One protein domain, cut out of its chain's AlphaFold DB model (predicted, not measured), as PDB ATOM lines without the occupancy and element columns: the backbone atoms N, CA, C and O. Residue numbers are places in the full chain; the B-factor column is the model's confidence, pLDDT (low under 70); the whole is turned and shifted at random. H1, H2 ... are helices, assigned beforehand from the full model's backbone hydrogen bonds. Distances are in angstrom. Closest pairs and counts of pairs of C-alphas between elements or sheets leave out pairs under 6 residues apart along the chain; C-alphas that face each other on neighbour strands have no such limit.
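What this domain is: This is residues 545 to 714 and 724 to 768 of the 1036 residues of the protein "Zn(2)-C6 fungal-type domain-containing protein" of Chaetomium thermophilum (strain DSM 1495 / CBS 144.50 / IMI 039719) (UniProt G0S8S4). Five helices, H3 to H7, make an up-and-down bundle, each running against the one before it; H1 and H2 pack on H3, and a separate helical hairpin, H8 and H9, lies apart from the other helices. The printed part has 215 residues with nine named helices, H1 to H9 in order, and no named strand, the class being all helix. It is compact, with a radius of gyration of the C-alphas of 19.7 A and spans of 65 by 49 by 39 A.

How they stand to each other: Start with H1, residues 545 to 558, which touches H2, residues 579 to 588, at C-alphas 549 and 579, 5.3 A apart. H3, residues 594 to 612, touches H1 at C-alphas 610 and 551, 5.8 A, with residues 603 to 610 alone. H4, residues 628 to 638, makes a hairpin with H3 at 17 degrees; C-alphas 601 and 634 are closest, 4.1 A. H5, residues 649 to 664, touches H3 the same way and makes a hairpin with H6, residues 668 to 684, closest at C-alphas 659 and 671, 4.0 A. H7, residues 696 to 705, touches H5 at C-alphas 705 and 656, 6.1 A. Farther on, H8, residues 724 to 734, and H9, residues 742 to 761, make a hairpin at 2 degrees. Every O i to N i+4 pair is within hydrogen-bond range in H1 to H8; in H9, 14 of 16 are.

Where its parts are: Find C-alpha 545 at (155.115, 117.937, 149.276), where H1 begins. H3 spans 27.1 A; H9 spans 29.6 A and ends at C-alpha 761, (143.719, 133.312, 190.520).

The domain as a whole: Residues 715 to 723 are not printed, a gap of 14.5 A between C-alphas 714 and 724. The links H1 to H2, H3 to H4 and H6 to H7 are long. Confidence is under 70 in 55 residues, among them 706 to 714 and 732 to 746.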
ATOM      1  N   GLU A 545     154.388 117.530 148.054       84.75
ATOM      2  CA  GLU A 545     155.115 117.937 149.276       84.75
ATOM      3  C   GLU A 545     154.743 119.355 149.745       84.75
ATOM      4  O   GLU A 545     154.611 119.600 150.945       84.75
ATOM      5  N   ALA A 546     154.502 120.277 148.807       86.25
ATOM      6  CA  ALA A 546     154.057 121.639 149.100       86.25
ATOM      7  C   ALA A 546     152.694 121.676 149.821       86.25
ATOM      8  O   ALA A 546     152.543 122.410 150.797       86.25
ATOM      9  N   ASP A 547     151.731 120.845 149.402       85.00
ATOM     10  CA  ASP A 547     150.406 120.759 150.032       85.00
ATOM     11  C   ASP A 547     150.497 120.153 151.435       85.00
ATOM     12  O   ASP A 547     149.821 120.618 152.358       85.00
ATOM     13  N   ILE A 548     151.344 119.133 151.611       86.19
ATOM     14  CA  ILE A 548     151.608 118.496 152.910       86.19
ATOM     15  C   ILE A 548     152.235 119.517 153.861       86.19
ATOM     16  O   ILE A 548     151.715 119.739 154.954       86.19
ATOM     17  N   THR A 549     153.293 120.196 153.411       86.69
ATOM     18  CA  THR A 549     154.023 121.220 154.171       86.69
ATOM     19  C   THR A 549     153.096 122.354 154.596       86.69
ATOM     20  O   THR A 549     152.944 122.602 155.790       86.69
ATOM     21  N   ALA A 550     152.395 122.984 153.646       86.62
ATOM     22  CA  ALA A 550     151.479 124.086 153.935       86.62
ATOM     23  C   ALA A 550     150.363 123.679 154.911       86.62
ATOM     24  O   ALA A 550     149.969 124.467 155.770       86.62
ATOM     25  N   THR A 551     149.867 122.442 154.814       87.19
ATOM     26  CA  THR A 551     148.803 121.938 155.692       87.19
ATOM     27  C   THR A 551     149.304 121.611 157.096       87.19
ATOM     28  O   THR A 551     148.648 121.985 158.066       87.19
ATOM     29  N   LEU A 552     150.474 120.979 157.237       85.88
ATOM     30  CA  LEU A 552     151.065 120.715 158.552       85.88
ATOM     31  C   LEU A 552     151.446 122.020 159.267       85.88
ATOM     32  O   LEU A 552     151.129 122.169 160.446       85.88
ATOM     33  N   THR A 553     152.014 123.004 158.559       84.69
ATOM     34  CA  THR A 553     152.277 124.338 159.123       84.69
ATOM     35  C   THR A 553     150.984 125.034 159.567       84.69
ATOM     36  O   THR A 553     150.919 125.524 160.693       84.69
ATOM     37  N   GLU A 554     149.932 125.037 158.736       85.25
ATOM     38  CA  GLU A 554     148.630 125.631 159.087       85.25
ATOM     39  C   GLU A 554     148.040 124.990 160.359       85.25
ATOM     40  O   GLU A 554     147.608 125.707 161.263       85.25
ATOM     41  N   LEU A 555     148.106 123.659 160.498       85.56
ATOM     42  CA  LEU A 555     147.632 122.961 161.700       85.56
ATOM     43  C   LEU A 555     148.501 123.199 162.943       85.56
ATOM     44  O   LEU A 555     147.954 123.313 164.043       85.56
ATOM     45  N   CYS A 556     149.824 123.322 162.806       81.69
ATOM     46  CA  CYS A 556     150.705 123.595 163.944       81.69
ATOM     47  C   CYS A 556     150.388 124.929 164.641       81.69
ATOM     48  O   CYS A 556     150.467 124.997 165.868       81.69
ATOM     49  N   TYR A 557     149.968 125.955 163.891       79.94
ATOM     50  CA  TYR A 557     149.494 127.226 164.455       79.94
ATOM     51  C   TYR A 557     147.993 127.231 164.804       79.94
ATOM     52  O   TYR A 557     147.581 128.001 165.668       79.94
ATOM     53  N   PHE A 558     147.161 126.388 164.176       81.62
ATOM     54  CA  PHE A 558     145.708 126.377 164.418       81.62
ATOM     55  C   PHE A 558     145.288 125.519 165.625       81.62
ATOM     56  O   PHE A 558     144.464 125.970 166.419       81.62
ATOM     57  N   ILE A 559     145.812 124.291 165.756       77.19
ATOM     58  CA  ILE A 559     145.380 123.306 166.776       77.19
ATOM     59  C   ILE A 559     146.479 122.858 167.753       77.19
ATOM     60  O   ILE A 559     146.159 122.173 168.722       77.19
ATOM     61  N   ARG A 560     147.752 123.203 167.509       75.69
ATOM     62  CA  ARG A 560     148.903 122.717 168.293       75.69
ATOM     63  C   ARG A 560     149.553 123.837 169.129       75.69
ATOM     64  O   ARG A 560     148.863 124.604 169.790       75.69
ATOM     65  N   ASP A 561     150.882 123.893 169.141       73.06
ATOM     66  CA  ASP A 561     151.728 124.715 170.013       73.06
ATOM     67  C   ASP A 561     152.486 125.829 169.266       73.06
ATOM     68  O   ASP A 561     153.412 126.423 169.820       73.06
ATOM     69  N   GLY A 562     152.141 126.097 168.001       74.00
ATOM     70  CA  GLY A 562     152.812 127.106 167.174       74.00
ATOM     71  C   GLY A 562     154.291 126.792 166.935       74.00
ATOM     72  O   GLY A 562     155.113 127.705 166.927       74.00
ATOM     73  N   HIS A 563     154.649 125.504 166.836       73.38
ATOM     74  CA  HIS A 563     156.038 125.012 166.867       73.38
ATOM     75  C   HIS A 563     156.810 125.408 168.147       73.38
ATOM     76  O   HIS A 563     158.029 125.560 168.129       73.38
ATOM     77  N   GLY A 564     156.103 125.564 169.272       71.19
ATOM     78  CA  GLY A 564     156.667 125.988 170.557       71.19
ATOM     79  C   GLY A 564     156.692 127.505 170.772       71.19
ATOM     80  O   GLY A 564     157.149 127.949 171.821       71.19
ATOM     81  N   ALA A 565     156.186 128.304 169.824       72.75
ATOM     82  CA  ALA A 565     156.076 129.757 169.977       72.75
ATOM     83  C   ALA A 565     154.945 130.195 170.933       72.75
ATOM     84  O   ALA A 565     154.940 131.336 171.390       72.75
ATOM     85  N   PHE A 566     153.973 129.323 171.222       77.06
ATOM     86  CA  PHE A 566     152.819 129.651 172.065       77.06
ATOM     87  C   PHE A 566     153.101 129.410 173.553       77.06
ATOM     88  O   PHE A 566     153.500 128.313 173.948       77.06
ATOM     89  N   ALA A 567     152.821 130.408 174.397       71.38
ATOM     90  CA  ALA A 567     153.040 130.350 175.845       71.38
ATOM     91  C   ALA A 567     152.174 129.289 176.556       71.38
ATOM     92  O   ALA A 567     152.557 128.765 177.607       71.38
ATOM     93  N   SER A 568     151.031 128.918 175.969       73.19
ATOM     94  CA  SER A 568     150.236 127.763 176.394       73.19
ATOM     95  C   SER A 568     150.957 126.421 176.212       73.19
ATOM     96  O   SER A 568     150.713 125.490 176.986       73.19
ATOM     97  N   GLY A 569     151.835 126.306 175.210       71.12
ATOM     98  CA  GLY A 569     152.341 125.032 174.692       71.12
ATOM     99  C   GLY A 569     151.264 124.173 174.011       71.12
ATOM    100  O   GLY A 569     151.432 122.953 173.903       71.12
ATOM    101  N   GLY A 570     150.166 124.804 173.575       71.81
ATOM    102  CA  GLY A 570     148.978 124.160 173.015       71.81
ATOM    103  C   GLY A 570     148.048 123.557 174.075       71.81
ATOM    104  O   GLY A 570     148.474 123.135 175.151       71.81
ATOM    105  N   THR A 571     146.751 123.497 173.766       62.69
ATOM    106  CA  THR A 571     145.750 122.727 174.535       62.69
ATOM    107  C   THR A 571     145.646 121.279 174.061       62.69
ATOM    108  O   THR A 571     145.237 120.423 174.841       62.69
ATOM    109  N   LEU A 572     146.023 121.003 172.810       71.94
ATOM    110  CA  LEU A 572     146.009 119.688 172.167       71.94
ATOM    111  C   LEU A 572     147.341 119.469 171.424       71.94
ATOM    112  O   LEU A 572     148.019 120.425 171.035       71.94
ATOM    113  N   PHE A 573     147.743 118.212 171.244       76.12
ATOM    114  CA  PHE A 573     149.031 117.835 170.666       76.12
ATOM    115  C   PHE A 573     148.923 116.611 169.750       76.12
ATOM    116  O   PHE A 573     148.410 115.560 170.125       76.12
ATOM    117  N   TRP A 574     149.532 116.716 168.570       82.56
ATOM    118  CA  TRP A 574     149.757 115.581 167.682       82.56
ATOM    119  C   TRP A 574     151.238 115.511 167.300       82.56
ATOM    120  O   TRP A 574     151.835 116.558 167.005       82.56
ATOM    121  N   PRO A 575     151.834 114.303 167.261       79.56
ATOM    122  CA  PRO A 575     153.209 114.080 166.834       79.56
ATOM    123  C   PRO A 575     153.324 114.149 165.305       79.56
ATOM    124  O   PRO A 575     153.707 113.193 164.643       79.56
ATOM    125  N   PHE A 576     152.962 115.297 164.731       74.38
ATOM    126  CA  PHE A 576     153.305 115.616 163.351       74.38
ATOM    127  C   PHE A 576     154.833 115.650 163.221       74.38
ATOM    128  O   PHE A 576     155.500 116.419 163.921       74.38
ATOM    129  N   GLU A 577     155.364 114.791 162.353       68.38
ATOM    130  CA  GLU A 577     156.765 114.798 161.935       68.38
ATOM    131  C   GLU A 577     157.057 116.006 161.024       68.38
ATOM    132  O   GLU A 577     156.154 116.742 160.617       68.38
ATOM    133  N   ASP A 578     158.331 116.205 160.671       68.38
ATOM    134  CA  ASP A 578     158.695 117.110 159.577       68.38
ATOM    135  C   ASP A 578     157.986 116.654 158.278       68.38
ATOM    136  O   ASP A 578     157.981 115.448 157.986       68.38
ATOM    137  N   PRO A 579     157.391 117.564 157.479       66.38
ATOM    138  CA  PRO A 579     156.800 117.229 156.182       66.38
ATOM    139  C   PRO A 579     157.716 116.391 155.276       66.38
ATOM    140  O   PRO A 579     157.231 115.494 154.587       66.38
ATOM    141  N   LYS A 580     159.035 116.616 155.320       68.44
ATOM    142  CA  LYS A 580     160.034 115.868 154.539       68.44
ATOM    143  C   LYS A 580     160.185 114.442 155.040       68.44
ATOM    144  O   LYS A 580     159.982 113.509 154.270       68.44
ATOM    145  N   ASN A 581     160.414 114.270 156.345       70.06
ATOM    146  CA  ASN A 581     160.467 112.950 156.987       70.06
ATOM    147  C   ASN A 581     159.175 112.156 156.734       70.06
ATOM    148  O   ASN A 581     159.223 110.947 156.503       70.06
ATOM    149  N   THR A 582     158.032 112.848 156.712       66.75
ATOM    150  CA  THR A 582     156.716 112.271 156.410       66.75
ATOM    151  C   THR A 582     156.650 111.736 154.974       66.75
ATOM    152  O   THR A 582     156.232 110.596 154.759       66.75
ATOM    153  N   VAL A 583     157.092 112.524 153.985       68.12
ATOM    154  CA  VAL A 583     157.129 112.132 152.561       68.12
ATOM    155  C   VAL A 583     158.144 111.013 152.307       68.12
ATOM    156  O   VAL A 583     157.812 110.031 151.639       68.12
ATOM    157  N   GLU A 584     159.346 111.099 152.882       70.69
ATOM    158  CA  GLU A 584     160.376 110.056 152.791       70.69
ATOM    159  C   GLU A 584     159.894 108.734 153.412       70.69
ATOM    160  O   GLU A 584     159.980 107.670 152.791       70.69
ATOM    161  N   THR A 585     159.302 108.798 154.608       67.00
ATOM    162  CA  THR A 585     158.729 107.631 155.294       67.00
ATOM    163  C   THR A 585     157.599 106.999 154.487       67.00
ATOM    164  O   THR A 585     157.539 105.770 154.386       67.00
ATOM    165  N   ALA A 586     156.737 107.810 153.868       62.12
ATOM    166  CA  ALA A 586     155.650 107.344 153.013       62.12
ATOM    167  C   ALA A 586     156.150 106.671 151.725       62.12
ATOM    168  O   ALA A 586     155.660 105.597 151.372       62.12
ATOM    169  N   ALA A 587     157.162 107.241 151.061       65.06
ATOM    170  CA  ALA A 587     157.774 106.655 149.866       65.06
ATOM    171  C   ALA A 587     158.386 105.266 150.145       65.06
ATOM    172  O   ALA A 587     158.354 104.381 149.289       65.06
ATOM    173  N   VAL A 588     158.886 105.047 151.367       63.38
ATOM    174  CA  VAL A 588     159.451 103.766 151.828       63.38
ATOM    175  C   VAL A 588     158.392 102.843 152.475       63.38
ATOM    176  O   VAL A 588     158.643 101.653 152.681       63.38
ATOM    177  N   ALA A 589     157.176 103.328 152.759       59.34
ATOM    178  CA  ALA A 589     156.131 102.576 153.472       59.34
ATOM    179  C   ALA A 589     155.556 101.373 152.696       59.34
ATOM    180  O   ALA A 589     154.884 100.533 153.297       59.34
ATOM    181  N   GLY A 590     155.857 101.243 151.397       56.25
ATOM    182  CA  GLY A 590     155.415 100.130 150.546       56.25
ATOM    183  C   GLY A 590     155.853  98.731 151.009       56.25
ATOM    184  O   GLY A 590     155.312  97.744 150.520       56.25
ATOM    185  N   ASN A 591     156.791  98.620 151.961       53.69
ATOM    186  CA  ASN A 591     157.106  97.362 152.645       53.69
ATOM    187  C   ASN A 591     157.408  97.546 154.150       53.69
ATOM    188  O   ASN A 591     158.492  97.972 154.544       53.69
ATOM    189  N   GLY A 592     156.499  97.059 155.003       56.41
ATOM    190  CA  GLY A 592     156.922  96.125 156.058       56.41
ATOM    191  C   GLY A 592     156.881  96.531 157.538       56.41
ATOM    192  O   GLY A 592     157.101  95.644 158.357       56.41
ATOM    193  N   SER A 593     156.586  97.777 157.941       64.50
ATOM    194  CA  SER A 593     156.480  98.119 159.380       64.50
ATOM    195  C   SER A 593     155.151  98.766 159.786       64.50
ATOM    196  O   SER A 593     154.472  99.419 158.996       64.50
ATOM    197  N   THR A 594     154.736  98.530 161.034       64.31
ATOM    198  CA  THR A 594     153.482  99.066 161.594       64.31
ATOM    199  C   THR A 594     153.580 100.558 161.894       64.31
ATOM    200  O   THR A 594     152.642 101.294 161.612       64.31
ATOM    201  N   ASP A 595     154.732 101.009 162.383       65.81
ATOM    202  CA  ASP A 595     154.961 102.397 162.788       65.81
ATOM    203  C   ASP A 595     154.908 103.371 161.596       65.81
ATOM    204  O   ASP A 595     154.170 104.353 161.617       65.81
ATOM    205  N   ARG A 596     155.544 103.013 160.469       72.44
ATOM    206  CA  ARG A 596     155.488 103.803 159.222       72.44
ATOM    207  C   ARG A 596     154.069 103.920 158.648       72.44
ATOM    208  O   ARG A 596     153.728 104.943 158.060       72.44
ATOM    209  N   ARG A 597     153.220 102.899 158.838       79.06
ATOM    210  CA  ARG A 597     151.795 102.964 158.455       79.06
ATOM    211  C   ARG A 597     151.001 103.901 159.365       79.06
ATOM    212  O   ARG A 597     150.113 104.588 158.872       79.06
ATOM    213  N   ALA A 598     151.327 103.950 160.656       81.62
ATOM    214  CA  ALA A 598     150.688 104.855 161.606       81.62
ATOM    215  C   ALA A 598     151.093 106.324 161.366       81.62
ATOM    216  O   ALA A 598     150.220 107.191 161.355       81.62
ATOM    217  N   ALA A 599     152.368 106.599 161.063       81.44
ATOM    218  CA  ALA A 599     152.837 107.929 160.650       81.44
ATOM    219  C   ALA A 599     152.144 108.415 159.356       81.44
ATOM    220  O   ALA A 599     151.597 109.519 159.311       81.44
ATOM    221  N   LEU A 600     152.054 107.559 158.328       85.25
ATOM    222  CA  LEU A 600     151.324 107.876 157.092       85.25
ATOM    223  C   LEU A 600     149.816 108.092 157.338       85.25
ATOM    224  O   LEU A 600     149.217 109.005 156.767       85.25
ATOM    225  N   ALA A 601     149.196 107.309 158.226       89.88
ATOM    226  CA  ALA A 601     147.806 107.523 158.629       89.88
ATOM    227  C   ALA A 601     147.612 108.867 159.359       89.88
ATOM    228  O   ALA A 601     146.596 109.531 159.142       89.88
ATOM    229  N   LEU A 602     148.587 109.304 160.166       88.56
ATOM    230  CA  LEU A 602     148.555 110.601 160.847       88.56
ATOM    231  C   LEU A 602     148.680 111.760 159.848       88.56
ATOM    232  O   LEU A 602     147.903 112.711 159.932       88.56
ATOM    233  N   CYS A 603     149.560 111.639 158.848       88.00
ATOM    234  CA  CYS A 603     149.635 112.577 157.723       88.00
ATOM    235  C   CYS A 603     148.300 112.668 156.968       88.00
ATOM    236  O   CYS A 603     147.815 113.762 156.679       88.00
ATOM    237  N   HIS A 604     147.662 111.534 156.671       91.75
ATOM    238  CA  HIS A 604     146.357 111.535 156.010       91.75
ATOM    239  C   HIS A 604     145.243 112.143 156.871       91.75
ATOM    240  O   HIS A 604     144.374 112.829 156.328       91.75
ATOM    241  N   MET A 605     145.288 111.985 158.195       93.12
ATOM    242  CA  MET A 605     144.359 112.678 159.090       93.12
ATOM    243  C   MET A 605     144.620 114.185 159.184       93.12
ATOM    244  O   MET A 605     143.661 114.955 159.210       93.12
ATOM    245  N   ALA A 606     145.882 114.618 159.158       90.56
ATOM    246  CA  ALA A 606     146.236 116.033 159.053       90.56
ATOM    247  C   ALA A 606     145.731 116.646 157.735       90.56
ATOM    248  O   ALA A 606     145.135 117.720 157.738       90.56
ATOM    249  N   LEU A 607     145.879 115.937 156.612       90.94
ATOM    250  CA  LEU A 607     145.352 116.360 155.309       90.94
ATOM    251  C   LEU A 607     143.815 116.417 155.283       90.94
ATOM    252  O   LEU A 607     143.255 117.365 154.735       90.94
ATOM    253  N   ALA A 608     143.127 115.447 155.898       92.44
ATOM    254  CA  ALA A 608     141.668 115.457 156.022       92.44
ATOM    255  C   ALA A 608     141.182 116.660 156.851       92.44
ATOM    256  O   ALA A 608     140.327 117.425 156.407       92.44
ATOM    257  N   PHE A 609     141.773 116.877 158.029       90.25
ATOM    258  CA  PHE A 609     141.396 117.979 158.914       90.25
ATOM    259  C   PHE A 609     141.754 119.353 158.328       90.25
ATOM    260  O   PHE A 609     140.948 120.279 158.369       90.25
ATOM    261  N   GLY A 610     142.920 119.477 157.693       89.38
ATOM    262  CA  GLY A 610     143.329 120.694 156.998       89.38
ATOM    263  C   GLY A 610     142.440 121.052 155.804       89.38
ATOM    264  O   GLY A 610     142.214 122.234 155.556       89.38
ATOM    265  N   ARG A 611     141.870 120.065 155.094       87.44
ATOM    266  CA  ARG A 611     140.825 120.317 154.085       87.44
ATOM    267  C   ARG A 611     139.542 120.828 154.734       87.44
ATOM    268  O   ARG A 611     139.046 121.866 154.305       87.44
ATOM    269  N   LEU A 612     139.077 120.194 155.812       85.50
ATOM    270  CA  LEU A 612     137.897 120.643 156.561       85.50
ATOM    271  C   LEU A 612     138.001 122.111 157.016       85.50
ATOM    272  O   LEU A 612     137.044 122.868 156.865       85.50
ATOM    273  N   LEU A 613     139.166 122.551 157.507       81.12
ATOM    274  CA  LEU A 613     139.378 123.947 157.928       81.12
ATOM    275  C   LEU A 613     139.375 124.970 156.774       81.12
ATOM    276  O   LEU A 613     139.255 126.171 157.021       81.12
ATOM    277  N   ARG A 614     139.520 124.523 155.520       81.06
ATOM    278  CA  ARG A 614     139.566 125.389 154.328       81.06
ATOM    279  C   ARG A 614     138.198 125.610 153.680       81.06
ATOM    280  O   ARG A 614     138.063 126.534 152.882       81.06
ATOM    281  N   LEU A 615     137.197 124.806 154.034       72.31
ATOM    282  CA  LEU A 615     135.862 124.814 153.438       72.31
ATOM    283  C   LEU A 615     134.970 125.868 154.106       72.31
ATOM    284  O   LEU A 615     134.560 125.724 155.261       72.31
ATOM    285  N   ARG A 616     134.692 126.952 153.372       68.06
ATOM    286  CA  ARG A 616     133.856 128.072 153.837       68.06
ATOM    287  C   ARG A 616     133.013 128.735 152.735       68.06
ATOM    288  O   ARG A 616     132.257 129.656 153.019       68.06
ATOM    289  N   GLU A 617     133.108 128.282 151.489       68.94
ATOM    290  CA  GLU A 617     132.227 128.768 150.420       68.94
ATOM    291  C   GLU A 617     130.798 128.224 150.640       68.94
ATOM    292  O   GLU A 617     130.654 127.103 151.151       68.94
ATOM    293  N   PRO A 618     129.729 128.967 150.299       70.31
ATOM    294  CA  PRO A 618     128.363 128.475 150.453       70.31
ATOM    295  C   PRO A 618     128.153 127.131 149.737       70.31
ATOM    296  O   PRO A 618     128.477 126.990 148.561       70.31
ATOM    297  N   GLY A 619     127.636 126.134 150.457       66.00
ATOM    298  CA  GLY A 619     127.478 124.762 149.961       66.00
ATOM    299  C   GLY A 619     128.731 123.868 149.976       66.00
ATOM    300  O   GLY A 619     128.649 122.750 149.476       66.00
ATOM    301  N   SER A 620     129.862 124.296 150.563       67.31
ATOM    302  CA  SER A 620     131.098 123.480 150.654       67.31
ATOM    303  C   SER A 620     130.940 122.136 151.388       67.31
ATOM    304  O   SER A 620     131.774 121.244 151.234       67.31
ATOM    305  N   VAL A 621     129.922 121.981 152.242       66.56
ATOM    306  CA  VAL A 621     129.661 120.741 152.994       66.56
ATOM    307  C   VAL A 621     128.881 119.764 152.104       66.56
ATOM    308  O   VAL A 621     127.688 119.527 152.287       66.56
ATOM    309  N   ALA A 622     129.577 119.200 151.115       61.31
ATOM    310  CA  ALA A 622     129.077 118.167 150.212       61.31
ATOM    311  C   ALA A 622     129.861 116.851 150.377       61.31
ATOM    312  O   ALA A 622     131.077 116.875 150.580       61.31
ATOM    313  N   ASP A 623     129.169 115.707 150.249       56.44
ATOM    314  CA  ASP A 623     129.769 114.359 150.310       56.44
ATOM    315  C   ASP A 623     131.003 114.264 149.386       56.44
ATOM    316  O   ASP A 623     130.884 114.325 148.159       56.44
ATOM    317  N   GLY A 624     132.184 114.059 149.971       60.09
ATOM    318  CA  GLY A 624     133.458 113.884 149.266       60.09
ATOM    319  C   GLY A 624     134.344 115.132 149.173       60.09
ATOM    320  O   GLY A 624     135.452 115.024 148.643       60.09
ATOM    321  N   GLN A 625     133.896 116.295 149.661       69.50
ATOM    322  CA  GLN A 625     134.687 117.538 149.657       69.50
ATOM    323  C   GLN A 625     135.379 117.835 150.999       69.50
ATOM    324  O   GLN A 625     136.382 118.548 151.022       69.50
ATOM    325  N   LEU A 626     134.914 117.234 152.098       79.06
ATOM    326  CA  LEU A 626     135.346 117.456 153.487       79.06
ATOM    327  C   LEU A 626     136.706 116.816 153.837       79.06
ATOM    328  O   LEU A 626     137.191 116.977 154.955       79.06
ATOM    329  N   GLY A 627     137.345 116.121 152.890       88.25
ATOM    330  CA  GLY A 627     138.596 115.378 153.098       88.25
ATOM    331  C   GLY A 627     138.393 113.874 153.317       88.25
ATOM    332  O   GLY A 627     139.302 113.185 153.794       88.25
ATOM    333  N   GLU A 628     137.220 113.351 152.951       89.56
ATOM    334  CA  GLU A 628     136.812 111.947 153.073       89.56
ATOM    335  C   GLU A 628     137.769 110.973 152.389       89.56
ATOM    336  O   GLU A 628     137.963 109.865 152.882       89.56
ATOM    337  N   ASP A 629     138.402 111.377 151.289       91.00
ATOM    338  CA  ASP A 629     139.430 110.585 150.613       91.00
ATOM    339  C   ASP A 629     140.631 110.319 151.538       91.00
ATOM    340  O   ASP A 629     141.126 109.199 151.638       91.00
ATOM    341  N   SER A 630     141.074 111.334 152.274       92.56
ATOM    342  CA  SER A 630     142.227 111.268 153.170       92.56
ATOM    343  C   SER A 630     141.853 110.573 154.479       92.56
ATOM    344  O   SER A 630     142.595 109.708 154.942       92.56
ATOM    345  N   PHE A 631     140.644 110.812 154.996       93.88
ATOM    346  CA  PHE A 631     140.081 110.014 156.090       93.88
ATOM    347  C   PHE A 631     139.966 108.521 155.719       93.88
ATOM    348  O   PHE A 631     140.281 107.649 156.532       93.88
ATOM    349  N   ALA A 632     139.559 108.200 154.484       93.06
ATOM    350  CA  ALA A 632     139.481 106.825 153.992       93.06
ATOM    351  C   ALA A 632     140.868 106.160 153.939       93.06
ATOM    352  O   ALA A 632     141.007 105.048 154.456       93.06
ATOM    353  N   ARG A 633     141.898 106.848 153.414       93.00
ATOM    354  CA  ARG A 633     143.292 106.355 153.417       93.00
ATOM    355  C   ARG A 633     143.795 106.084 154.838       93.00
ATOM    356  O   ARG A 633     144.262 104.979 155.114       93.00
ATOM    357  N   ALA A 634     143.621 107.035 155.761       93.81
ATOM    358  CA  ALA A 634     144.011 106.869 157.164       93.81
ATOM    359  C   ALA A 634     143.321 105.663 157.826       93.81
ATOM    360  O   ALA A 634     143.976 104.841 158.470       93.81
ATOM    361  N   ARG A 635     142.006 105.508 157.614       92.44
ATOM    362  CA  ARG A 635     141.222 104.382 158.143       92.44
ATOM    363  C   ARG A 635     141.673 103.030 157.573       92.44
ATOM    364  O   ARG A 635     141.697 102.049 158.313       92.44
ATOM    365  N   LEU A 636     142.036 102.965 156.289       91.38
ATOM    366  CA  LEU A 636     142.567 101.748 155.658       91.38
ATOM    367  C   LEU A 636     143.946 101.359 156.218       91.38
ATOM    368  O   LEU A 636     144.188 100.180 156.461       91.38
ATOM    369  N   LEU A 637     144.827 102.335 156.465       89.50
ATOM    370  CA  LEU A 637     146.158 102.110 157.049       89.50
ATOM    371  C   LEU A 637     146.101 101.663 158.514       89.50
ATOM    372  O   LEU A 637     146.846 100.761 158.911       89.50
ATOM    373  N   LEU A 638     145.203 102.273 159.299       89.06
ATOM    374  CA  LEU A 638     144.923 101.894 160.685       89.06
ATOM    375  C   LEU A 638     144.383 100.456 160.762       89.06
ATOM    376  O   LEU A 638     144.829  99.677 161.609       89.06
ATOM    377  N   GLY A 639     143.487 100.096 159.835       88.06
ATOM    378  CA  GLY A 639     142.913  98.760 159.689       88.06
ATOM    379  C   GLY A 639     141.847  98.424 160.736       88.06
ATOM    380  O   GLY A 639     141.351  99.284 161.464       88.06
ATOM    381  N   ASN A 640     141.476  97.144 160.814       87.56
ATOM    382  CA  ASN A 640     140.569  96.647 161.845       87.56
ATOM    383  C   ASN A 640     141.305  96.516 163.189       87.56
ATOM    384  O   ASN A 640     142.278  95.771 163.310       87.56
ATOM    385  N   LEU A 641     140.798  97.196 164.218       87.50
ATOM    386  CA  LEU A 641     141.357  97.160 165.573       87.50
ATOM    387  C   LEU A 641     141.224  95.775 166.244       87.50
ATOM    388  O   LEU A 641     141.978  95.454 167.159       87.50
ATOM    389  N   LEU A 642     140.293  94.928 165.795       85.56
ATOM    390  CA  LEU A 642     140.148  93.569 166.334       85.56
ATOM    391  C   LEU A 642     141.211  92.594 165.797       85.56
ATOM    392  O   LEU A 642     141.502  91.601 166.458       85.56
ATOM    393  N   ASP A 643     141.827  92.902 164.650       82.06
ATOM    394  CA  ASP A 643     142.831  92.044 164.002       82.06
ATOM    395  C   ASP A 643     144.275  92.435 164.381       82.06
ATOM    396  O   ASP A 643     145.239  91.769 163.993       82.06
ATOM    397  N   ARG A 644     144.453  93.530 165.137       79.81
ATOM    398  CA  ARG A 644     145.762  94.096 165.491       79.81
ATOM    399  C   ARG A 644     146.155  93.796 166.936       79.81
ATOM    400  O   ARG A 644     145.495  94.208 167.884       79.81
ATOM    401  N   THR A 645     147.307  93.147 167.095       73.19
ATOM    402  CA  THR A 645     147.900  92.785 168.395       73.19
ATOM    403  C   THR A 645     148.808  93.861 168.998       73.19
ATOM    404  O   THR A 645     149.193  93.744 170.158       73.19
ATOM    405  N   THR A 646     149.187  94.886 168.227       80.31
ATOM    406  CA  THR A 646     150.146  95.930 168.630       80.31
ATOM    407  C   THR A 646     149.748  97.315 168.117       80.31
ATOM    408  O   THR A 646     149.237  97.472 166.998       80.31
ATOM    409  N   TYR A 647     150.018  98.319 168.953       86.50
ATOM    410  CA  TYR A 647     149.636  99.715 168.757       86.50
ATOM    411  C   TYR A 647     150.757 100.665 169.159       86.50
ATOM    412  O   TYR A 647     151.346 100.528 170.231       86.50
ATOM    413  N   THR A 648     151.006 101.645 168.304       87.06
ATOM    414  CA  THR A 648     151.978 102.723 168.498       87.06
ATOM    415  C   THR A 648     151.309 103.967 169.083       87.06
ATOM    416  O   THR A 648     150.088 104.126 169.022       87.06
ATOM    417  N   THR A 649     152.111 104.900 169.594       85.88
ATOM    418  CA  THR A 649     151.638 106.240 169.980       85.88
ATOM    419  C   THR A 649     151.068 107.006 168.773       85.88
ATOM    420  O   THR A 649     150.098 107.748 168.916       85.88
ATOM    421  N   ASN A 650     151.556 106.723 167.560       86.62
ATOM    422  CA  ASN A 650     150.982 107.235 166.317       86.62
ATOM    423  C   ASN A 650     149.569 106.681 166.040       86.62
ATOM    424  O   ASN A 650     148.689 107.452 165.671       86.62
ATOM    425  N   ASP A 651     149.287 105.394 166.290       89.38
ATOM    426  CA  ASP A 651     147.920 104.842 166.163       89.38
ATOM    427  C   ASP A 651     146.932 105.519 167.137       89.38
ATOM    428  O   ASP A 651     145.771 105.763 166.794       89.38
ATOM    429  N   ILE A 652     147.399 105.855 168.346       90.50
ATOM    430  CA  ILE A 652     146.632 106.604 169.353       90.50
ATOM    431  C   ILE A 652     146.349 108.033 168.854       90.50
ATOM    432  O   ILE A 652     145.201 108.482 168.893       90.50
ATOM    433  N   ALA A 653     147.365 108.730 168.335       89.81
ATOM    434  CA  ALA A 653     147.231 110.078 167.779       89.81
ATOM    435  C   ALA A 653     146.315 110.131 166.541       89.81
ATOM    436  O   ALA A 653     145.528 111.069 166.398       89.81
ATOM    437  N   VAL A 654     146.366 109.108 165.679       92.81
ATOM    438  CA  VAL A 654     145.451 108.931 164.539       92.81
ATOM    439  C   VAL A 654     144.011 108.834 165.027       92.81
ATOM    440  O   VAL A 654     143.167 109.590 164.557       92.81
ATOM    441  N   LEU A 655     143.725 107.968 166.003       92.12
ATOM    442  CA  LEU A 655     142.378 107.832 166.567       92.12
ATOM    443  C   LEU A 655     141.887 109.124 167.250       92.12
ATOM    444  O   LEU A 655     140.706 109.457 167.137       92.12
ATOM    445  N   ALA A 656     142.779 109.888 167.889       89.75
ATOM    446  CA  ALA A 656     142.459 111.200 168.456       89.75
ATOM    447  C   ALA A 656     142.118 112.245 167.374       89.75
ATOM    448  O   ALA A 656     141.111 112.946 167.483       89.75
ATOM    449  N   LEU A 657     142.909 112.328 166.294       90.88
ATOM    450  CA  LEU A 657     142.639 113.257 165.188       90.88
ATOM    451  C   LEU A 657     141.410 112.832 164.367       90.88
ATOM    452  O   LEU A 657     140.654 113.686 163.908       90.88
ATOM    453  N   MET A 658     141.156 111.523 164.238       92.19
ATOM    454  CA  MET A 658     139.902 110.984 163.697       92.19
ATOM    455  C   MET A 658     138.705 111.424 164.539       92.19
ATOM    456  O   MET A 658     137.699 111.830 163.965       92.19
ATOM    457  N   ALA A 659     138.805 111.387 165.872       89.25
ATOM    458  CA  ALA A 659     137.735 111.861 166.743       89.25
ATOM    459  C   ALA A 659     137.454 113.358 166.532       89.25
ATOM    460  O   ALA A 659     136.301 113.718 166.314       89.25
ATOM    461  N   LEU A 660     138.486 114.210 166.498       86.44
ATOM    462  CA  LEU A 660     138.320 115.648 166.250       86.44
ATOM    463  C   LEU A 660     137.721 115.939 164.861       86.44
ATOM    464  O   LEU A 660     136.751 116.685 164.755       86.44
ATOM    465  N   TYR A 661     138.222 115.289 163.806       90.06
ATOM    466  CA  TYR A 661     137.652 115.388 162.455       90.06
ATOM    467  C   TYR A 661     136.175 114.971 162.417       90.06
ATOM    468  O   TYR A 661     135.354 115.624 161.777       90.06
ATOM    469  N   LEU A 662     135.808 113.896 163.118       86.62
ATOM    470  CA  LEU A 662     134.422 113.433 163.193       86.62
ATOM    471  C   LEU A 662     133.539 114.368 164.040       86.62
ATOM    472  O   LEU A 662     132.357 114.495 163.737       86.62
ATOM    473  N   ILE A 663     134.081 115.064 165.044       82.12
ATOM    474  CA  ILE A 663     133.350 116.108 165.786       82.12
ATOM    475  C   ILE A 663     133.032 117.291 164.872       82.12
ATOM    476  O   ILE A 663     131.865 117.662 164.775       82.12
ATOM    477  N   GLU A 664     134.014 117.826 164.143       82.50
ATOM    478  CA  GLU A 664     133.808 118.984 163.257       82.50
ATOM    479  C   GLU A 664     132.879 118.675 162.064       82.50
ATOM    480  O   GLU A 664     132.113 119.535 161.638       82.50
ATOM    481  N   ASN A 665     132.844 117.425 161.588       80.94
ATOM    482  CA  ASN A 665     131.834 116.953 160.625       80.94
ATOM    483  C   ASN A 665     130.433 116.720 161.248       80.94
ATOM    484  O   ASN A 665     129.533 116.224 160.569       80.94
ATOM    485  N   ASN A 666     130.251 117.007 162.544       77.12
ATOM    486  CA  ASN A 666     129.090 116.657 163.369       77.12
ATOM    487  C   ASN A 666     128.713 115.167 163.243       77.12
ATOM    488  O   ASN A 666     127.647 114.850 162.730       77.12
ATOM    489  N   ARG A 667     129.599 114.252 163.677       79.25
ATOM    490  CA  ARG A 667     129.491 112.772 163.591       79.25
ATOM    491  C   ARG A 667     129.835 112.110 164.933       79.25
ATOM    492  O   ARG A 667     130.794 111.342 165.060       79.25
ATOM    493  N   ARG A 668     129.052 112.458 165.958       75.44
ATOM    494  CA  ARG A 668     129.418 112.358 167.385       75.44
ATOM    495  C   ARG A 668     129.670 110.920 167.854       75.44
ATOM    496  O   ARG A 668     130.673 110.681 168.517       75.44
ATOM    497  N   ASP A 669     128.846 109.952 167.445       76.31
ATOM    498  CA  ASP A 669     129.032 108.533 167.815       76.31
ATOM    499  C   ASP A 669     130.344 107.954 167.272       76.31
ATOM    500  O   ASP A 669     131.061 107.231 167.966       76.31
ATOM    501  N   ALA A 670     130.684 108.285 166.024       82.81
ATOM    502  CA  ALA A 670     131.907 107.803 165.395       82.81
ATOM    503  C   ALA A 670     133.147 108.412 166.074       82.81
ATOM    504  O   ALA A 670     134.134 107.707 166.292       82.81
ATOM    505  N   ALA A 671     133.071 109.688 166.472       84.12
ATOM    506  CA  ALA A 671     134.104 110.334 167.277       84.12
ATOM    507  C   ALA A 671     134.248 109.695 168.668       84.12
ATOM    508  O   ALA A 671     135.364 109.383 169.084       84.12
ATOM    509  N   TYR A 672     133.127 109.436 169.352       76.69
ATOM    510  CA  TYR A 672     133.088 108.760 170.653       76.69
ATOM    511  C   TYR A 672     133.777 107.390 170.590       76.69
ATOM    512  O   TYR A 672     134.593 107.066 171.455       76.69
ATOM    513  N   VAL A 673     133.495 106.592 169.552       83.62
ATOM    514  CA  VAL A 673     134.149 105.290 169.336       83.62
ATOM    515  C   VAL A 673     135.646 105.462 169.056       83.62
ATOM    516  O   VAL A 673     136.452 104.734 169.636       83.62
ATOM    517  N   ALA A 674     136.042 106.433 168.226       87.25
ATOM    518  CA  ALA A 674     137.450 106.693 167.924       87.25
ATOM    519  C   ALA A 674     138.258 107.069 169.184       87.25
ATOM    520  O   ALA A 674     139.260 106.412 169.479       87.25
ATOM    521  N   VAL A 675     137.789 108.032 169.988       83.62
ATOM    522  CA  VAL A 675     138.490 108.437 171.221       83.62
ATOM    523  C   VAL A 675     138.418 107.372 172.321       83.62
ATOM    524  O   VAL A 675     139.407 107.149 173.018       83.62
ATOM    525  N   SER A 676     137.313 106.622 172.429       80.38
ATOM    526  CA  SER A 676     137.217 105.484 173.362       80.38
ATOM    527  C   SER A 676     138.251 104.399 173.049       80.38
ATOM    528  O   SER A 676     138.837 103.816 173.966       80.38
ATOM    529  N   ASN A 677     138.519 104.151 171.763       88.50
ATOM    530  CA  ASN A 677     139.584 103.248 171.332       88.50
ATOM    531  C   ASN A 677     140.972 103.842 171.612       88.50
ATOM    532  O   ASN A 677     141.799 103.146 172.199       88.50
ATOM    533  N   ALA A 678     141.210 105.123 171.299       88.94
ATOM    534  CA  ALA A 678     142.472 105.809 171.609       88.94
ATOM    535  C   ALA A 678     142.824 105.714 173.105       88.94
ATOM    536  O   ALA A 678     143.948 105.369 173.474       88.94
ATOM    537  N   MET A 679     141.837 105.952 173.975       83.62
ATOM    538  CA  MET A 679     141.982 105.881 175.429       83.62
ATOM    539  C   MET A 679     142.172 104.440 175.922       83.62
ATOM    540  O   MET A 679     143.043 104.171 176.750       83.62
ATOM    541  N   THR A 680     141.427 103.477 175.374       84.38
ATOM    542  CA  THR A 680     141.607 102.053 175.707       84.38
ATOM    543  C   THR A 680     143.018 101.573 175.355       84.38
ATOM    544  O   THR A 680     143.680 100.956 176.191       84.38
ATOM    545  N   ILE A 681     143.515 101.929 174.168       88.25
ATOM    546  CA  ILE A 681     144.868 101.603 173.704       88.25
ATOM    547  C   ILE A 681     145.927 102.328 174.554       88.25
ATOM    548  O   ILE A 681     146.902 101.706 174.967       88.25
ATOM    549  N   SER A 682     145.711 103.594 174.923       86.12
ATOM    550  CA  SER A 682     146.597 104.335 175.841       86.12
ATOM    551  C   SER A 682     146.720 103.672 177.220       86.12
ATOM    552  O   SER A 682     147.795 103.648 177.827       86.12
ATOM    553  N   VAL A 683     145.623 103.090 177.721       83.62
ATOM    554  CA  VAL A 683     145.628 102.312 178.965       83.62
ATOM    555  C   VAL A 683     146.363 100.979 178.782       83.62
ATOM    556  O   VAL A 683     147.161 100.625 179.650       83.62
ATOM    557  N   MET A 684     146.156 100.278 177.659       83.75
ATOM    558  CA  MET A 684     146.865  99.031 177.323       83.75
ATOM    559  C   MET A 684     148.382  99.234 177.193       83.75
ATOM    560  O   MET A 684     149.144  98.453 177.758       83.75
ATOM    561  N   ASN A 685     148.813 100.320 176.547       85.88
ATOM    562  CA  ASN A 685     150.222 100.708 176.412       85.88
ATOM    563  C   ASN A 685     150.827 101.267 177.720       85.88
ATOM    564  O   ASN A 685     152.004 101.607 177.762       85.88
ATOM    565  N   GLY A 686     150.047 101.370 178.804       79.62
ATOM    566  CA  GLY A 686     150.546 101.766 180.122       79.62
ATOM    567  C   GLY A 686     150.850 103.259 180.298       79.62
ATOM    568  O   GLY A 686     151.342 103.632 181.363       79.62
ATOM    569  N   LEU A 687     150.519 104.116 179.321       80.38
ATOM    570  CA  LEU A 687     150.852 105.554 179.322       80.38
ATOM    571  C   LEU A 687     150.331 106.268 180.585       80.38
ATOM    572  O   LEU A 687     151.033 107.062 181.211       80.38
ATOM    573  N   HIS A 688     149.146 105.854 181.042       74.44
ATOM    574  CA  HIS A 688     148.491 106.274 182.286       74.44
ATOM    575  C   HIS A 688     149.294 106.083 183.582       74.44
ATOM    576  O   HIS A 688     148.855 106.546 184.634       74.44
ATOM    577  N   ARG A 689     150.431 105.376 183.552       72.12
ATOM    578  CA  ARG A 689     151.230 105.068 184.748       72.12
ATOM    579  C   ARG A 689     152.347 106.072 185.028       72.12
ATOM    580  O   ARG A 689     152.919 105.995 186.110       72.12
ATOM    581  N   GLY A 690     152.655 106.981 184.096       61.88
ATOM    582  CA  GLY A 690     153.627 108.061 184.320       61.88
ATOM    583  C   GLY A 690     155.041 107.583 184.674       61.88
ATOM    584  O   GLY A 690     155.707 108.206 185.493       61.88
ATOM    585  N   SER A 691     155.490 106.457 184.109       57.75
ATOM    586  CA  SER A 691     156.863 105.971 184.310       57.75
ATOM    587  C   SER A 691     157.870 106.973 183.740       57.75
ATOM    588  O   SER A 691     157.670 107.454 182.626       57.75
ATOM    589  N   GLY A 692     158.992 107.208 184.433       56.34
ATOM    590  CA  GLY A 692     160.103 108.074 183.987       56.34
ATOM    591  C   GLY A 692     160.874 107.574 182.751       56.34
ATOM    592  O   GLY A 692     162.008 107.971 182.520       56.34
ATOM    593  N   THR A 693     160.266 106.668 181.986       64.69
ATOM    594  CA  THR A 693     160.753 106.058 180.744       64.69
ATOM    595  C   THR A 693     159.880 106.417 179.532       64.69
ATOM    596  O   THR A 693     160.148 105.930 178.439       64.69
ATOM    597  N   LEU A 694     158.804 107.192 179.719       73.25
ATOM    598  CA  LEU A 694     157.939 107.684 178.638       73.25
ATOM    599  C   LEU A 694     158.564 108.917 177.969       73.25
ATOM    600  O   LEU A 694     159.151 109.757 178.654       73.25
ATOM    601  N   SER A 695     158.412 109.056 176.650       76.12
ATOM    602  CA  SER A 695     158.844 110.267 175.940       76.12
ATOM    603  C   SER A 695     157.858 111.426 176.127       76.12
ATOM    604  O   SER A 695     156.693 111.220 176.472       76.12
ATOM    605  N   GLU A 696     158.286 112.661 175.828       72.75
ATOM    606  CA  GLU A 696     157.377 113.820 175.791       72.75
ATOM    607  C   GLU A 696     156.217 113.603 174.798       72.75
ATOM    608  O   GLU A 696     155.093 114.029 175.055       72.75
ATOM    609  N   ILE A 697     156.467 112.884 173.697       78.94
ATOM    610  CA  ILE A 697     155.454 112.529 172.698       78.94
ATOM    611  C   ILE A 697     154.415 111.572 173.292       78.94
ATOM    612  O   ILE A 697     153.219 111.811 173.125       78.94
ATOM    613  N   ASP A 698     154.838 110.533 174.015       78.00
ATOM    614  CA  ASP A 698     153.922 109.592 174.680       78.00
ATOM    615  C   ASP A 698     153.085 110.297 175.747       78.00
ATOM    616  O   ASP A 698     151.871 110.099 175.823       78.00
ATOM    617  N   VAL A 699     153.733 111.171 176.523       74.12
ATOM    618  CA  VAL A 699     153.091 112.049 177.501       74.12
ATOM    619  C   VAL A 699     152.046 112.925 176.805       74.12
ATOM    620  O   VAL A 699     150.859 112.761 177.069       74.12
ATOM    621  N   ARG A 700     152.426 113.827 175.893       75.38
ATOM    622  CA  ARG A 700     151.507 114.818 175.296       75.38
ATOM    623  C   ARG A 700     150.449 114.195 174.376       75.38
ATOM    624  O   ARG A 700     149.337 114.715 174.309       75.38
ATOM    625  N   THR A 701     150.735 113.059 173.735       79.31
ATOM    626  CA  THR A 701     149.720 112.293 172.985       79.31
ATOM    627  C   THR A 701     148.698 111.685 173.935       79.31
ATOM    628  O   THR A 701     147.496 111.814 173.694       79.31
ATOM    629  N   PHE A 702     149.149 111.109 175.058       77.69
ATOM    630  CA  PHE A 702     148.234 110.689 176.110       77.69
ATOM    631  C   PHE A 702     147.399 111.884 176.579       77.69
ATOM    632  O   PHE A 702     146.186 111.785 176.519       77.69
ATOM    633  N   TRP A 703     147.972 113.064 176.844       72.06
ATOM    634  CA  TRP A 703     147.195 114.280 177.174       72.06
ATOM    635  C   TRP A 703     146.338 114.867 176.073       72.06
ATOM    636  O   TRP A 703     145.538 115.739 176.360       72.06
ATOM    637  N   THR A 704     146.412 114.381 174.846       73.88
ATOM    638  CA  THR A 704     145.450 114.787 173.812       73.88
ATOM    639  C   THR A 704     144.247 113.849 173.787       73.88
ATOM    640  O   THR A 704     143.137 114.264 173.478       73.88
ATOM    641  N   VAL A 705     144.438 112.605 174.231       70.62
ATOM    642  CA  VAL A 705     143.381 111.615 174.506       70.62
ATOM    643  C   VAL A 705     142.810 111.746 175.927       70.62
ATOM    644  O   VAL A 705     141.701 111.304 176.196       70.62
ATOM    645  N   TYR A 706     143.564 112.375 176.825       58.41
ATOM    646  CA  TYR A 706     143.381 112.436 178.278       58.41
ATOM    647  C   TYR A 706     143.323 113.942 178.729       58.41
ATOM    648  O   TYR A 706     143.047 114.307 179.859       58.41
ATOM    649  N   VAL A 707     143.311 114.904 177.796       56.25
ATOM    650  CA  VAL A 707     142.435 116.097 177.951       56.25
ATOM    651  C   VAL A 707     140.953 115.677 177.926       56.25
ATOM    652  O   VAL A 707     140.083 116.408 178.392       56.25
ATOM    653  N   LEU A 708     140.694 114.423 177.537       50.94
ATOM    654  CA  LEU A 708     139.496 113.659 177.853       50.94
ATOM    655  C   LEU A 708     139.747 112.589 178.966       50.94
ATOM    656  O   LEU A 708     139.321 111.457 178.768       50.94
ATOM    657  N   ASP A 709     140.473 112.907 180.076       36.19
ATOM    658  CA  ASP A 709     140.494 112.316 181.472       36.19
ATOM    659  C   ASP A 709     141.843 112.566 182.253       36.19
ATOM    660  O   ASP A 709     142.906 112.560 181.680       36.19
ATOM    661  N   SER A 710     141.904 112.833 183.566       36.88
ATOM    662  CA  SER A 710     142.951 113.739 184.157       36.88
ATOM    663  C   SER A 710     144.325 113.196 184.686       36.88
ATOM    664  O   SER A 710     144.397 112.136 185.303       36.88
ATOM    665  N   GLY A 711     145.412 114.013 184.606       32.41
ATOM    666  CA  GLY A 711     146.781 113.779 185.180       32.41
ATOM    667  C   GLY A 711     147.969 114.578 184.533       32.41
ATOM    668  O   GLY A 711     147.701 115.589 183.909       32.41
ATOM    669  N   LEU A 712     149.240 114.131 184.744       34.59
ATOM    670  CA  LEU A 712     150.615 114.597 184.308       34.59
ATOM    671  C   LEU A 712     150.963 116.111 184.062       34.59
ATOM    672  O   LEU A 712     150.108 116.950 183.801       34.59
ATOM    673  N   PRO A 713     152.271 116.479 184.092       39.03
ATOM    674  CA  PRO A 713     152.827 117.772 183.645       39.03
ATOM    675  C   PRO A 713     153.668 117.647 182.346       39.03
ATOM    676  O   PRO A 713     154.068 116.547 181.979       39.03
ATOM    677  N   SER A 714     154.085 118.701 181.636       44.25
ATOM    678  CA  SER A 714     153.532 120.053 181.415       44.25
ATOM    679  C   SER A 714     154.008 120.509 180.022       44.25
ATOM    680  O   SER A 714     155.132 120.170 179.654       44.25
ATOM    681  N   LEU A 724     141.062 122.869 184.930       81.12
ATOM    682  CA  LEU A 724     139.731 123.361 184.552       81.12
ATOM    683  C   LEU A 724     138.769 122.199 184.234       81.12
ATOM    684  O   LEU A 724     137.605 122.230 184.639       81.12
ATOM    685  N   CYS A 725     139.261 121.139 183.585       76.38
ATOM    686  CA  CYS A 725     138.495 119.926 183.293       76.38
ATOM    687  C   CYS A 725     137.963 119.250 184.570       76.38
ATOM    688  O   CYS A 725     136.792 118.876 184.620       76.38
ATOM    689  N   LYS A 726     138.764 119.182 185.644       77.12
ATOM    690  CA  LYS A 726     138.320 118.655 186.956       77.12
ATOM    691  C   LYS A 726     137.218 119.500 187.607       77.12
ATOM    692  O   LYS A 726     136.395 118.980 188.357       77.12
ATOM    693  N   ILE A 727     137.189 120.807 187.337       84.00
ATOM    694  CA  ILE A 727     136.120 121.691 187.824       84.00
ATOM    695  C   ILE A 727     134.843 121.481 186.998       84.00
ATOM    696  O   ILE A 727     133.751 121.494 187.562       84.00
ATOM    697  N   SER A 728     134.970 121.199 185.698       82.12
ATOM    698  CA  SER A 728     133.842 120.773 184.856       82.12
ATOM    699  C   SER A 728     133.236 119.447 185.323       82.12
ATOM    700  O   SER A 728     132.018 119.361 185.433       82.12
ATOM    701  N   ASP A 729     134.056 118.450 185.683       70.50
ATOM    702  CA  ASP A 729     133.600 117.210 186.340       70.50
ATOM    703  C   ASP A 729     132.765 117.537 187.590       70.50
ATOM    704  O   ASP A 729     131.590 117.172 187.654       70.50
ATOM    705  N   TYR A 730     133.307 118.338 188.520       79.69
ATOM    706  CA  TYR A 730     132.562 118.761 189.711       79.69
ATOM    707  C   TYR A 730     131.216 119.416 189.368       79.69
ATOM    708  O   TYR A 730     130.210 119.093 190.002       79.69
ATOM    709  N   ILE A 731     131.171 120.311 188.376       77.00
ATOM    710  CA  ILE A 731     129.931 120.961 187.924       77.00
ATOM    711  C   ILE A 731     128.962 119.914 187.369       77.00
ATOM    712  O   ILE A 731     127.856 119.777 187.878       77.00
ATOM    713  N   VAL A 732     129.378 119.111 186.389       67.75
ATOM    714  CA  VAL A 732     128.539 118.091 185.739       67.75
ATOM    715  C   VAL A 732     128.016 117.057 186.747       67.75
ATOM    716  O   VAL A 732     126.859 116.653 186.662       67.75
ATOM    717  N   TYR A 733     128.823 116.662 187.733       67.00
ATOM    718  CA  TYR A 733     128.418 115.735 188.790       67.00
ATOM    719  C   TYR A 733     127.473 116.376 189.819       67.00
ATOM    720  O   TYR A 733     126.468 115.770 190.195       67.00
ATOM    721  N   SER A 734     127.779 117.586 190.298       65.44
ATOM    722  CA  SER A 734     127.008 118.243 191.366       65.44
ATOM    723  C   SER A 734     125.724 118.915 190.877       65.44
ATOM    724  O   SER A 734     124.752 118.969 191.625       65.44
ATOM    725  N   SER A 735     125.684 119.354 189.618       57.12
ATOM    726  CA  SER A 735     124.505 119.935 188.974       57.12
ATOM    727  C   SER A 735     123.524 118.903 188.409       57.12
ATOM    728  O   SER A 735     122.447 119.302 188.010       57.12
ATOM    729  N   TYR A 736     123.856 117.610 188.326       51.81
ATOM    730  CA  TYR A 736     122.976 116.632 187.651       51.81
ATOM    731  C   TYR A 736     122.964 115.236 188.290       51.81
ATOM    732  O   TYR A 736     122.572 114.255 187.664       51.81
ATOM    733  N   ARG A 737     123.452 115.099 189.527       50.84
ATOM    734  CA  ARG A 737     123.436 113.812 190.251       50.84
ATOM    735  C   ARG A 737     123.237 113.946 191.759       50.84
ATOM    736  O   ARG A 737     123.296 112.952 192.488       50.84
ATOM    737  N   ALA A 738     123.027 115.165 192.248       46.78
ATOM    738  CA  ALA A 738     123.032 115.497 193.667       46.78
ATOM    739  C   ALA A 738     121.639 115.372 194.307       46.78
ATOM    740  O   ALA A 738     121.152 116.320 194.920       46.78
ATOM    741  N   GLY A 739     121.021 114.186 194.221       46.62
ATOM    742  CA  GLY A 739     119.721 113.900 194.845       46.62
ATOM    743  C   GLY A 739     119.688 114.324 196.323       46.62
ATOM    744  O   GLY A 739     120.320 113.703 197.186       46.62
ATOM    745  N   GLY A 740     118.999 115.429 196.620       47.12
ATOM    746  CA  GLY A 740     119.203 116.162 197.865       47.12
ATOM    747  C   GLY A 740     118.270 117.357 198.062       47.12
ATOM    748  O   GLY A 740     117.547 117.764 197.167       47.12
ATOM    749  N   SER A 741     118.272 117.886 199.290       47.94
ATOM    750  CA  SER A 741     117.428 119.013 199.711       47.94
ATOM    751  C   SER A 741     117.969 120.370 199.236       47.94
ATOM    752  O   SER A 741     119.184 120.532 199.105       47.94
ATOM    753  N   ALA A 742     117.068 121.348 199.080       46.72
ATOM    754  CA  ALA A 742     117.278 122.662 198.463       46.72
ATOM    755  C   ALA A 742     118.554 123.405 198.878       46.72
ATOM    756  O   ALA A 742     119.248 123.963 198.031       46.72
ATOM    757  N   ASN A 743     118.923 123.339 200.158       51.22
ATOM    758  CA  ASN A 743     120.108 124.020 200.691       51.22
ATOM    759  C   ASN A 743     121.447 123.469 200.143       51.22
ATOM    760  O   ASN A 743     122.504 123.994 200.486       51.22
ATOM    761  N   LYS A 744     121.432 122.397 199.337       60.72
ATOM    762  CA  LYS A 744     122.622 121.847 198.668       60.72
ATOM    763  C   LYS A 744     122.854 122.433 197.278       60.72
ATOM    764  O   LYS A 744     124.002 122.645 196.908       60.72
ATOM    765  N   ALA A 745     121.795 122.673 196.507       61.12
ATOM    766  CA  ALA A 745     121.922 123.000 195.089       61.12
ATOM    767  C   ALA A 745     122.548 124.390 194.866       61.12
ATOM    768  O   ALA A 745     123.422 124.541 194.015       61.12
ATOM    769  N   THR A 746     122.209 125.377 195.703       66.50
ATOM    770  CA  THR A 746     122.908 126.675 195.755       66.50
ATOM    771  C   THR A 746     124.371 126.520 196.164       66.50
ATOM    772  O   THR A 746     125.257 126.985 195.454       66.50
ATOM    773  N   ALA A 747     124.640 125.766 197.234       72.75
ATOM    774  CA  ALA A 747     125.995 125.504 197.711       72.75
ATOM    775  C   ALA A 747     126.883 124.800 196.661       72.75
ATOM    776  O   ALA A 747     128.096 124.997 196.662       72.75
ATOM    777  N   HIS A 748     126.303 124.020 195.740       77.25
ATOM    778  CA  HIS A 748     127.017 123.461 194.586       77.25
ATOM    779  C   HIS A 748     127.413 124.536 193.558       77.25
ATOM    780  O   HIS A 748     128.554 124.523 193.094       77.25
ATOM    781  N   VAL A 749     126.542 125.514 193.269       80.50
ATOM    782  CA  VAL A 749     126.875 126.679 192.419       80.50
ATOM    783  C   VAL A 749     127.960 127.530 193.062       80.50
ATOM    784  O   VAL A 749     128.983 127.803 192.437       80.50
ATOM    785  N   ASP A 750     127.774 127.911 194.324       84.06
ATOM    786  CA  ASP A 750     128.723 128.762 195.042       84.06
ATOM    787  C   ASP A 750     130.095 128.085 195.138       84.06
ATOM    788  O   ASP A 750     131.130 128.736 194.959       84.06
ATOM    789  N   LYS A 751     130.118 126.754 195.318       87.00
ATOM    790  CA  LYS A 751     131.355 125.971 195.309       87.00
ATOM    791  C   LYS A 751     131.991 125.873 193.923       87.00
ATOM    792  O   LYS A 751     133.212 125.996 193.829       87.00
ATOM    793  N   ALA A 752     131.210 125.694 192.859       87.62
ATOM    794  CA  ALA A 752     131.722 125.723 191.489       87.62
ATOM    795  C   ALA A 752     132.360 127.083 191.160       87.62
ATOM    796  O   ALA A 752     133.501 127.139 190.702       87.62
ATOM    797  N   LEU A 753     131.678 128.186 191.485       91.00
ATOM    798  CA  LEU A 753     132.193 129.546 191.297       91.00
ATOM    799  C   LEU A 753     133.422 129.837 192.182       91.00
ATOM    800  O   LEU A 753     134.325 130.557 191.756       91.00
ATOM    801  N   GLU A 754     133.511 129.263 193.387       92.69
ATOM    802  CA  GLU A 754     134.716 129.325 194.231       92.69
ATOM    803  C   GLU A 754     135.906 128.584 193.602       92.69
ATOM    804  O   GLU A 754     137.012 129.129 193.571       92.69
ATOM    805  N   LEU A 755     135.688 127.371 193.083       91.38
ATOM    806  CA  LEU A 755     136.718 126.576 192.407       91.38
ATOM    807  C   LEU A 755     137.221 127.279 191.140       91.38
ATOM    808  O   LEU A 755     138.430 127.424 190.969       91.38
ATOM    809  N   LEU A 756     136.308 127.790 190.308       92.81
ATOM    810  CA  LEU A 756     136.633 128.570 189.110       92.81
ATOM    811  C   LEU A 756     137.455 129.822 189.462       92.81
ATOM    812  O   LEU A 756     138.522 130.042 188.889       92.81
ATOM    813  N   ARG A 757     137.027 130.607 190.460       92.81
ATOM    814  CA  ARG A 757     137.763 131.804 190.906       92.81
ATOM    815  C   ARG A 757     139.169 131.467 191.412       92.81
ATOM    816  O   ARG A 757     140.113 132.194 191.112       92.81
ATOM    817  N   LYS A 758     139.319 130.363 192.154       92.31
ATOM    818  CA  LYS A 758     140.623 129.870 192.633       92.31
ATOM    819  C   LYS A 758     141.527 129.410 191.493       92.31
ATOM    820  O   LYS A 758     142.713 129.714 191.524       92.31
ATOM    821  N   TRP A 759     140.971 128.740 190.486       92.12
ATOM    822  CA  TRP A 759     141.695 128.361 189.274       92.12
ATOM    823  C   TRP A 759     142.206 129.591 188.513       92.12
ATOM    824  O   TRP A 759     143.397 129.672 188.223       92.12
ATOM    825  N   HIS A 760     141.352 130.596 188.285       90.19
ATOM    826  CA  HIS A 760     141.738 131.817 187.568       90.19
ATOM    827  C   HIS A 760     142.802 132.621 188.336       90.19
ATOM    828  O   HIS A 760     143.721 133.171 187.737       90.19
ATOM    829  N   ALA A 761     142.713 132.672 189.669       89.25
ATOM    830  CA  ALA A 761     143.719 133.312 190.520       89.25
ATOM    831  C   ALA A 761     145.051 132.535 190.603       89.25
ATOM    832  O   ALA A 761     146.051 133.096 191.045       89.25
ATOM    833  N   ALA A 762     145.073 131.264 190.191       87.38
ATOM    834  CA  ALA A 762     146.257 130.404 190.164       87.38
ATOM    835  C   ALA A 762     146.887 130.267 188.761       87.38
ATOM    836  O   ALA A 762     147.829 129.489 188.590       87.38
ATOM    837  N   LEU A 763     146.384 130.997 187.756       84.44
ATOM    838  CA  LEU A 763     146.973 131.011 186.419       84.44
ATOM    839  C   LEU A 763     148.381 131.644 186.442       84.44
ATOM    840  O   LEU A 763     148.557 132.736 186.987       84.44
ATOM    841  N   PRO A 764     149.393 131.006 185.822       81.81
ATOM    842  CA  PRO A 764     150.670 131.647 185.526       81.81
ATOM    843  C   PRO A 764     150.471 132.940 184.716       81.81
ATOM    844  O   PRO A 764     149.642 132.935 183.805       81.81
ATOM    845  N   PRO A 765     151.267 134.007 184.935       78.62
ATOM    846  CA  PRO A 765     151.113 135.277 184.216       78.62
ATOM    847  C   PRO A 765     151.122 135.145 182.686       78.62
ATOM    848  O   PRO A 765     150.395 135.858 182.008       78.62
ATOM    849  N   ALA A 766     151.877 134.182 182.147       76.31
ATOM    850  CA  ALA A 766     151.936 133.877 180.716       76.31
ATOM    851  C   ALA A 766     150.642 133.257 180.132       76.31
ATOM    852  O   ALA A 766     150.550 133.087 178.922       76.31
ATOM    853  N   LEU A 767     149.654 132.916 180.971       79.19
ATOM    854  CA  LEU A 767     148.316 132.438 180.585       79.19
ATOM    855  C   LEU A 767     147.193 133.403 181.005       79.19
ATOM    856  O   LEU A 767     146.018 133.131 180.754       79.19
ATOM    857  N   CYS A 768     147.526 134.515 181.663       80.25
ATOM    858  CA  CYS A 768     146.556 135.530 182.050       80.25
ATOM    859  C   CYS A 768     146.273 136.458 180.866       80.25
ATOM    860  O   CYS A 768     147.190 137.048 180.299       80.25
TER     861      CYS A 768